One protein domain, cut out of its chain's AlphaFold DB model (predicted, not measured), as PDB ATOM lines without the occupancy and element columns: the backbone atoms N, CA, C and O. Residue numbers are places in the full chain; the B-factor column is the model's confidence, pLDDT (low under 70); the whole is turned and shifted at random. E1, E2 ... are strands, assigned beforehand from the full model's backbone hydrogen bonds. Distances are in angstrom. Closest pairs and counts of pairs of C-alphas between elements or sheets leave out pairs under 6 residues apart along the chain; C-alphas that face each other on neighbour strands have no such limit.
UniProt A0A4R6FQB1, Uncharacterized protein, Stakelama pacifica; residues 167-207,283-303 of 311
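What this domain is: This is residues 167 to 207 and 283 to 303 of the 311 residues of an uncharacterized protein of Stakelama pacifica (UniProt A0A4R6FQB1). What does the model look like at first sight? It is one antiparallel sheet, curled like part of a barrel and folded back on itself: E1 and E2 face E4 and E3, with E5 as the hinge, and a long loop, residues 184 to 198, leads from E2 to E3. What is it made of? The printed part has 62 residues with no named helix and five named strands, E1 to E5 along the chain, in the sheet order E1, E2, E5, E4, E3; the class is all strand. How large is it? It is compact, with a radius of gyration of the C-alphas of 10.8 A and spans of 27 by 25 by 15 A.

How they stand to each other: How does the sheet begin? E1, residues 167 to 170, and E2, residues 176 to 183, form a hairpin at 162 degrees; C-alphas 168 and 181 face each other at 4.3 A, and N 167 and O 182 are within hydrogen-bond range at 2.8 A. Which strands come next across the sheet? E5, residues 295 to 302, is antiparallel to E2 at 123 degrees, with N 177 and O 298 2.8 A apart. E4, residues 283 to 292, forms a hairpin with E5 at 158 degrees, with N 297 and O 289 2.8 A apart. What ends the sheet? The edge strand E3, residues 199 to 203, is antiparallel to E4 at 116 degrees, with N 285 and O 200 2.8 A apart. How near are the two leaves of this folded sheet, one sheet bent back on itself? They have 13 pairs of C-alphas within 11 A; the closest C-alphas of E1 and E3, those of Val 168 and Leu 202, are 7.8 A apart, while E1 and E4 are apart.

Where its parts are: Where do the first strands run? E1 begins at C-alpha 167 (44.219, -13.039, 98.519) and is 10.1 A long; E2 is 23.3 A long. E3 is 13.3 A long. Where do the last two run? E4, 22.1 A, begins at C-alpha 283 (57.621, -12.785, 93.851) and bends by 80 degrees at residue 289. E5, 19.9 A, bends by 56 degrees at residue 299 and ends at C-alpha 302 (61.400, -10.259, 91.189).

The domain as a whole: What are the links and the cut? The links E1 to E2 and E4 to E5 are tight, and E2 to E3 is long. Residues 208 to 282 are not printed, and C-alphas 207 and 283 are 13.1 A apart across the cut. How far does it reach, and how sure is the model? The two C-alphas farthest apart, those of Gly 194 and Phe 207, are 32.0 A apart. The mean pLDDT of the printed part is 94.2, and no printed residue is under 70.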
ATOM      1  N   ILE A 167      43.515 -12.802  99.780       93.00
ATOM      2  CA  ILE A 167      44.219 -13.039  98.519       93.00
ATOM      3  C   ILE A 167      44.490 -11.699  97.845       93.00
ATOM      4  O   ILE A 167      43.588 -10.869  97.713       93.00
ATOM      5  N   VAL A 168      45.716 -11.519  97.360       94.00
ATOM      6  CA  VAL A 168      46.106 -10.384  96.521       94.00
ATOM      7  C   VAL A 168      46.430 -10.897  95.125       94.00
ATOM      8  O   VAL A 168      47.249 -11.799  94.969       94.00
ATOM      9  N   LYS A 169      45.787 -10.323  94.106       93.00
ATOM     10  CA  LYS A 169      46.035 -10.645  92.696       93.00
ATOM     11  C   LYS A 169      46.811  -9.524  92.027       93.00
ATOM     12  O   LYS A 169      46.494  -8.360  92.241       93.00
ATOM     13  N   ALA A 170      47.785  -9.880  91.196       94.25
ATOM     14  CA  ALA A 170      48.521  -8.940  90.358       94.25
ATOM     15  C   ALA A 170      48.042  -9.029  88.902       94.25
ATOM     16  O   ALA A 170      47.779 -10.117  88.395       94.25
ATOM     17  N   SER A 171      47.965  -7.895  88.208       94.38
ATOM     18  CA  SER A 171      47.530  -7.835  86.803       94.38
ATOM     19  C   SER A 171      48.545  -8.393  85.790       94.38
ATOM     20  O   SER A 171      48.243  -8.479  84.602       94.38
ATOM     21  N   GLY A 172      49.759  -8.726  86.226       92.19
ATOM     22  CA  GLY A 172      50.845  -9.237  85.391       92.19
ATOM     23  C   GLY A 172      51.972  -9.815  86.242       92.19
ATOM     24  O   GLY A 172      51.927  -9.730  87.464       92.19
ATOM     25  N   VAL A 173      52.985 -10.407  85.600       92.06
ATOM     26  CA  VAL A 173      54.084 -11.121  86.289       92.06
ATOM     27  C   VAL A 173      55.422 -10.381  86.293       92.06
ATOM     28  O   VAL A 173      56.348 -10.796  86.984       92.06
ATOM     29  N   VAL A 174      55.542  -9.310  85.504       93.56
ATOM     30  CA  VAL A 174      56.735  -8.461  85.353       93.56
ATOM     31  C   VAL A 174      56.308  -7.023  85.047       93.56
ATOM     32  O   VAL A 174      55.200  -6.801  84.562       93.56
ATOM     33  N   GLY A 175      57.202  -6.057  85.271       94.69
ATOM     34  CA  GLY A 175      56.946  -4.645  84.975       94.69
ATOM     35  C   GLY A 175      55.992  -3.992  85.977       94.69
ATOM     36  O   GLY A 175      55.959  -4.371  87.146       94.69
ATOM     37  N   SER A 176      55.244  -2.986  85.525       96.50
ATOM     38  CA  SER A 176      54.232  -2.313  86.344       96.50
ATOM     39  C   SER A 176      52.930  -3.111  86.364       96.50
ATOM     40  O   SER A 176      52.422  -3.508  85.315       96.50
ATOM     41  N   VAL A 177      52.388  -3.334  87.558       96.81
ATOM     42  CA  VAL A 177      51.198  -4.152  87.797       96.81
ATOM     43  C   VAL A 177      50.256  -3.468  88.779       96.81
ATOM     44  O   VAL A 177      50.685  -2.712  89.650       96.81
ATOM     45  N   THR A 178      48.973  -3.787  88.663       96.81
ATOM     46  CA  THR A 178      47.954  -3.422  89.645       96.81
ATOM     47  C   THR A 178      47.726  -4.599  90.581       96.81
ATOM     48  O   THR A 178      47.467  -5.715  90.124       96.81
ATOM     49  N   LEU A 179      47.826  -4.344  91.881       96.69
ATOM     50  CA  LEU A 179      47.497  -5.274  92.951       96.69
ATOM     51  C   LEU A 179      46.054  -5.044  93.400       96.69
ATOM     52  O   LEU A 179      45.676  -3.909  93.674       96.69
ATOM     53  N   ALA A 180      45.276  -6.119  93.505       96.50
ATOM     54  CA  ALA A 180      43.905  -6.106  94.003       96.50
ATOM     55  C   ALA A 180      43.763  -7.077  95.182       96.50
ATOM     56  O   ALA A 180      43.907  -8.292  95.018       96.50
ATOM     57  N   ALA A 181      43.484  -6.539  96.368       96.38
ATOM     58  CA  ALA A 181      43.287  -7.288  97.600       96.38
ATOM     59  C   ALA A 181      41.816  -7.675  97.788       96.38
ATOM     60  O   ALA A 181      40.897  -6.860  97.670       96.38
ATOM     61  N   SER A 182      41.586  -8.938  98.127       95.75
ATOM     62  CA  SER A 182      40.259  -9.482  98.385       95.75
ATOM     63  C   SER A 182      40.275 -10.429  99.574       95.75
ATOM     64  O   SER A 182      41.275 -11.090  99.837       95.75
ATOM     65  N   ARG A 183      39.157 -10.520 100.292       96.00
ATOM     66  CA  ARG A 183      38.955 -11.486 101.367       96.00
ATOM     67  C   ARG A 183      37.638 -12.214 101.160       96.00
ATOM     68  O   ARG A 183      36.585 -11.584 101.111       96.00
ATOM     69  N   GLY A 184      37.687 -13.534 100.980       92.00
ATOM     70  CA  GLY A 184      36.489 -14.327 100.665       92.00
ATOM     71  C   GLY A 184      35.794 -13.889  99.366       92.00
ATOM     72  O   GLY A 184      34.569 -13.932  99.273       92.00
ATOM     73  N   GLY A 185      36.569 -13.409  98.385       89.62
ATOM     74  CA  GLY A 185      36.074 -12.949  97.084       89.62
ATOM     75  C   GLY A 185      35.496 -11.529  97.054       89.62
ATOM     76  O   GLY A 185      35.049 -11.094  95.997       89.62
ATOM     77  N   GLN A 186      35.506 -10.797  98.171       93.69
ATOM     78  CA  GLN A 186      35.096  -9.388  98.227       93.69
ATOM     79  C   GLN A 186      36.315  -8.471  98.381       93.69
ATOM     80  O   GLN A 186      37.278  -8.895  99.022       93.69
ATOM     81  N   PRO A 187      36.303  -7.234  97.845       95.88
ATOM     82  CA  PRO A 187      37.387  -6.272  98.051       95.88
ATOM     83  C   PRO A 187      37.709  -6.092  99.539       95.88
ATOM     84  O   PRO A 187      36.800  -5.969 100.363       95.88
ATOM     85  N   TYR A 188      38.995  -6.091  99.885       96.25
ATOM     86  CA  TYR A 188      39.454  -5.993 101.268       96.25
ATOM     87  C   TYR A 188      40.408  -4.815 101.439       96.25
ATOM     88  O   TYR A 188      41.327  -4.645 100.645       96.25
ATOM     89  N   ALA A 189      40.189  -4.022 102.489       96.38
ATOM     90  CA  ALA A 189      41.036  -2.889 102.832       96.38
ATOM     91  C   ALA A 189      42.373  -3.381 103.411       96.38
ATOM     92  O   ALA A 189      42.470  -3.646 104.609       96.38
ATOM     93  N   LEU A 190      43.366  -3.558 102.541       95.62
ATOM     94  CA  LEU A 190      44.721  -3.979 102.891       95.62
ATOM     95  C   LEU A 190      45.719  -2.821 102.846       95.62
ATOM     96  O   LEU A 190      46.633  -2.800 103.657       95.62
ATOM     97  N   PHE A 191      45.557  -1.910 101.888       96.69
ATOM     98  CA  PHE A 191      46.550  -0.891 101.583       96.69
ATOM     99  C   PHE A 191      46.214   0.460 102.217       96.69
ATOM    100  O   PHE A 191      45.048   0.867 102.292       96.69
ATOM    101  N   GLU A 192      47.257   1.201 102.567       96.88
ATOM    102  CA  GLU A 192      47.219   2.575 103.051       96.88
ATOM    103  C   GLU A 192      48.153   3.474 102.213       96.88
ATOM    104  O   GLU A 192      49.128   2.996 101.628       96.88
ATOM    105  N   PRO A 193      47.921   4.801 102.147       95.94
ATOM    106  CA  PRO A 193      48.803   5.709 101.405       95.94
ATOM    107  C   PRO A 193      50.270   5.679 101.864       95.94
ATOM    108  O   PRO A 193      51.160   6.014 101.087       95.94
ATOM    109  N   GLY A 194      50.520   5.299 103.123       93.69
ATOM    110  CA  GLY A 194      51.861   5.180 103.701       93.69
ATOM    111  C   GLY A 194      52.668   3.981 103.198       93.69
ATOM    112  O   GLY A 194      53.881   3.969 103.386       93.69
ATOM    113  N   ASP A 195      52.033   3.018 102.526       93.69
ATOM    114  CA  ASP A 195      52.699   1.808 102.028       93.69
ATOM    115  C   ASP A 195      53.542   2.069 100.769       93.69
ATOM    116  O   ASP A 195      54.360   1.236 100.368       93.69
ATOM    117  N   VAL A 196      53.351   3.220 100.117       94.50
ATOM    118  CA  VAL A 196      54.084   3.599  98.904       94.50
ATOM    119  C   VAL A 196      55.591   3.644  99.179       94.50
ATOM    120  O   VAL A 196      56.060   4.295 100.109       94.50
ATOM    121  N   GLY A 197      56.366   2.957  98.338       90.44
ATOM    122  CA  GLY A 197      57.807   2.747  98.498       90.44
ATOM    123  C   GLY A 197      58.169   1.472  99.264       90.44
ATOM    124  O   GLY A 197      59.310   1.017  99.166       90.44
ATOM    125  N   GLY A 198      57.212   0.862  99.970       91.44
ATOM    126  CA  GLY A 198      57.378  -0.413 100.661       91.44
ATOM    127  C   GLY A 198      57.545  -1.599  99.706       91.44
ATOM    128  O   GLY A 198      57.134  -1.560  98.540       91.44
ATOM    129  N   LEU A 199      58.160  -2.670 100.212       94.50
ATOM    130  CA  LEU A 199      58.262  -3.946  99.506       94.50
ATOM    131  C   LEU A 199      57.069  -4.845  99.839       94.50
ATOM    132  O   LEU A 199      56.621  -4.895 100.981       94.50
ATOM    133  N   PHE A 200      56.606  -5.603  98.849       94.00
ATOM    134  CA  PHE A 200      55.493  -6.535  98.985       94.00
ATOM    135  C   PHE A 200      55.890  -7.905  98.418       94.00
ATOM    136  O   PHE A 200      56.220  -8.011  97.236       94.00
ATOM    137  N   GLU A 201      55.894  -8.944  99.255       94.12
ATOM    138  CA  GLU A 201      56.138 -10.333  98.838       94.12
ATOM    139  C   GLU A 201      54.800 -11.009  98.515       94.12
ATOM    140  O   GLU A 201      53.876 -10.995  99.328       94.12
ATOM    141  N   LEU A 202      54.699 -11.608  97.328       92.19
ATOM    142  CA  LEU A 202      53.574 -12.452  96.936       92.19
ATOM    143  C   LEU A 202      54.013 -13.909  96.876       92.19
ATOM    144  O   LEU A 202      54.966 -14.253  96.179       92.19
ATOM    145  N   GLU A 203      53.265 -14.756  97.572       91.44
ATOM    146  CA  GLU A 203      53.398 -16.207  97.529       91.44
ATOM    147  C   GLU A 203      52.248 -16.787  96.696       91.44
ATOM    148  O   GLU A 203      51.081 -16.472  96.938       91.44
ATOM    149  N   ALA A 204      52.564 -17.626  95.710       88.19
ATOM    150  CA  ALA A 204      51.551 -18.388  94.980       88.19
ATOM    151  C   ALA A 204      50.904 -19.434  95.903       88.19
ATOM    152  O   ALA A 204      51.590 -20.014  96.742       88.19
ATOM    153  N   ASP A 205      49.615 -19.731  95.745       84.00
ATOM    154  CA  ASP A 205      48.996 -20.845  96.484       84.00
ATOM    155  C   ASP A 205      49.432 -22.207  95.914       84.00
ATOM    156  O   ASP A 205      49.823 -23.116  96.648       84.00
ATOM    157  N   ASP A 206      49.463 -22.310  94.585       83.94
ATOM    158  CA  ASP A 206      49.922 -23.476  93.837       83.94
ATOM    159  C   ASP A 206      50.617 -23.066  92.519       83.94
ATOM    160  O   ASP A 206      50.838 -21.882  92.258       83.94
ATOM    161  N   PHE A 207      51.000 -24.048  91.694       83.75
ATOM    162  CA  PHE A 207      51.487 -23.837  90.318       83.75
ATOM    163  C   PHE A 207      50.423 -24.198  89.265       83.75
ATOM    164  O   PHE A 207      50.731 -24.396  88.088       83.75
ATOM    165  N   GLY A 283      57.352 -14.008  94.598       92.25
ATOM    166  CA  GLY A 283      57.621 -12.785  93.851       92.25
ATOM    167  C   GLY A 283      57.759 -11.592  94.789       92.25
ATOM    168  O   GLY A 283      57.185 -11.583  95.874       92.25
ATOM    169  N   VAL A 284      58.508 -10.573  94.366       94.56
ATOM    170  CA  VAL A 284      58.712  -9.349  95.158       94.56
ATOM    171  C   VAL A 284      58.380  -8.135  94.309       94.56
ATOM    172  O   VAL A 284      58.818  -8.021  93.160       94.56
ATOM    173  N   LEU A 285      57.622  -7.214  94.894       94.69
ATOM    174  CA  LEU A 285      57.229  -5.950  94.295       94.69
ATOM    175  C   LEU A 285      57.653  -4.771  95.161       94.69
ATOM    176  O   LEU A 285      57.828  -4.908  96.369       94.69
ATOM    177  N   ARG A 286      57.718  -3.596  94.541       95.06
ATOM    178  CA  ARG A 286      57.735  -2.305  95.227       95.06
ATOM    179  C   ARG A 286      56.437  -1.567  94.945       95.06
ATOM    180  O   ARG A 286      56.080  -1.399  93.781       95.06
ATOM    181  N   LEU A 287      55.753  -1.122  95.990       95.38
ATOM    182  CA  LEU A 287      54.521  -0.345  95.871       95.38
ATOM    183  C   LEU A 287      54.850   1.071  95.378       95.38
ATOM    184  O   LEU A 287      55.780   1.697  95.886       95.38
ATOM    185  N   THR A 288      54.133   1.569  94.374       96.50
ATOM    186  CA  THR A 288      54.466   2.826  93.678       96.50
ATOM    187  C   THR A 288      53.394   3.899  93.798       96.50
ATOM    188  O   THR A 288      53.741   5.072  93.908       96.50
ATOM    189  N   GLU A 289      52.114   3.534  93.784       97.44
ATOM    190  CA  GLU A 289      51.013   4.499  93.839       97.44
ATOM    191  C   GLU A 289      49.778   3.894  94.510       97.44
ATOM    192  O   GLU A 289      49.267   2.855  94.088       97.44
ATOM    193  N   TYR A 290      49.276   4.580  95.536       97.69
ATOM    194  CA  TYR A 290      48.036   4.224  96.217       97.69
ATOM    195  C   TYR A 290      46.825   4.625  95.370       97.69
ATOM    196  O   TYR A 290      46.661   5.803  95.050       97.69
ATOM    197  N   VAL A 291      45.964   3.658  95.046       97.19
ATOM    198  CA  VAL A 291      44.713   3.906  94.313       97.19
ATOM    199  C   VAL A 291      43.549   3.994  95.298       97.19
ATOM    200  O   VAL A 291      42.867   5.015  95.371       97.19
ATOM    201  N   ASP A 292      43.345   2.934  96.080       97.31
ATOM    202  CA  ASP A 292      42.350   2.856  97.147       97.31
ATOM    203  C   ASP A 292      42.739   1.771  98.167       97.31
ATOM    204  O   ASP A 292      43.775   1.123  98.055       97.31
ATOM    205  N   SER A 293      41.915   1.550  99.194       96.62
ATOM    206  CA  SER A 293      42.251   0.610 100.269       96.62
ATOM    207  C   SER A 293      42.383  -0.850  99.814       96.62
ATOM    208  O   SER A 293      42.994  -1.647 100.517       96.62
ATOM    209  N   ALA A 294      41.800  -1.230  98.677       97.38
ATOM    210  CA  ALA A 294      41.890  -2.577  98.117       97.38
ATOM    211  C   ALA A 294      42.819  -2.657  96.895       97.38
ATOM    212  O   ALA A 294      43.139  -3.764  96.459       97.38
ATOM    213  N   THR A 295      43.270  -1.522  96.359       97.38
ATOM    214  CA  THR A 295      43.994  -1.447  95.089       97.38
ATOM    215  C   THR A 295      45.261  -0.601  95.201       97.38
ATOM    216  O   THR A 295      45.233   0.542  95.657       97.38
ATOM    217  N   MET A 296      46.380  -1.133  94.715       97.75
ATOM    218  CA  MET A 296      47.691  -0.477  94.758       97.75
ATOM    219  C   MET A 296      48.445  -0.725  93.450       97.75
ATOM    220  O   MET A 296      48.410  -1.834  92.919       97.75
ATOM    221  N   GLN A 297      49.146   0.278  92.925       97.75
ATOM    222  CA  GLN A 297      50.095   0.070  91.830       97.75
ATOM    223  C   GLN A 297      51.450  -0.349  92.384       97.75
ATOM    224  O   GLN A 297      51.886   0.129  93.434       97.75
ATOM    225  N   ALA A 298      52.133  -1.227  91.660       96.94
ATOM    226  CA  ALA A 298      53.443  -1.708  92.044       96.94
ATOM    227  C   ALA A 298      54.326  -1.999  90.827       96.94
ATOM    228  O   ALA A 298      53.844  -2.262  89.726       96.94
ATOM    229  N   THR A 299      55.635  -2.005  91.041       96.19
ATOM    230  CA  THR A 299      56.620  -2.479  90.066       96.19
ATOM    231  C   THR A 299      57.200  -3.797  90.552       96.19
ATOM    232  O   THR A 299      57.666  -3.901  91.687       96.19
ATOM    233  N   VAL A 300      57.182  -4.812  89.693       95.00
ATOM    234  CA  VAL A 300      57.762  -6.126  89.977       95.00
ATOM    235  C   VAL A 300      59.289  -6.025  89.976       95.00
ATOM    236  O   VAL A 300      59.881  -5.691  88.950       95.00
ATOM    237  N   LEU A 301      59.921  -6.347  91.107       93.12
ATOM    238  CA  LEU A 301      61.381  -6.426  91.248       93.12
ATOM    239  C   LEU A 301      61.887  -7.837  90.941       93.12
ATOM    240  O   LEU A 301      62.867  -8.026  90.224       93.12
ATOM    241  N   ARG A 302      61.172  -8.841  91.453       92.31
ATOM    242  CA  ARG A 302      61.400 -10.259  91.189       92.31
ATOM    243  C   ARG A 302      60.138 -10.836  90.574       92.31
ATOM    244  O   ARG A 302      59.071 -10.705  91.171       92.31
ATOM    245  N   ARG A 303      60.280 -11.471  89.402       92.00
ATOM    246  CA  ARG A 303      59.177 -12.051  88.618       92.00
ATOM    247  C   ARG A 303      58.175 -12.770  89.520       92.00
ATOM    248  O   ARG A 303      58.570 -13.618  90.316       92.00
TER     249      ARG A 303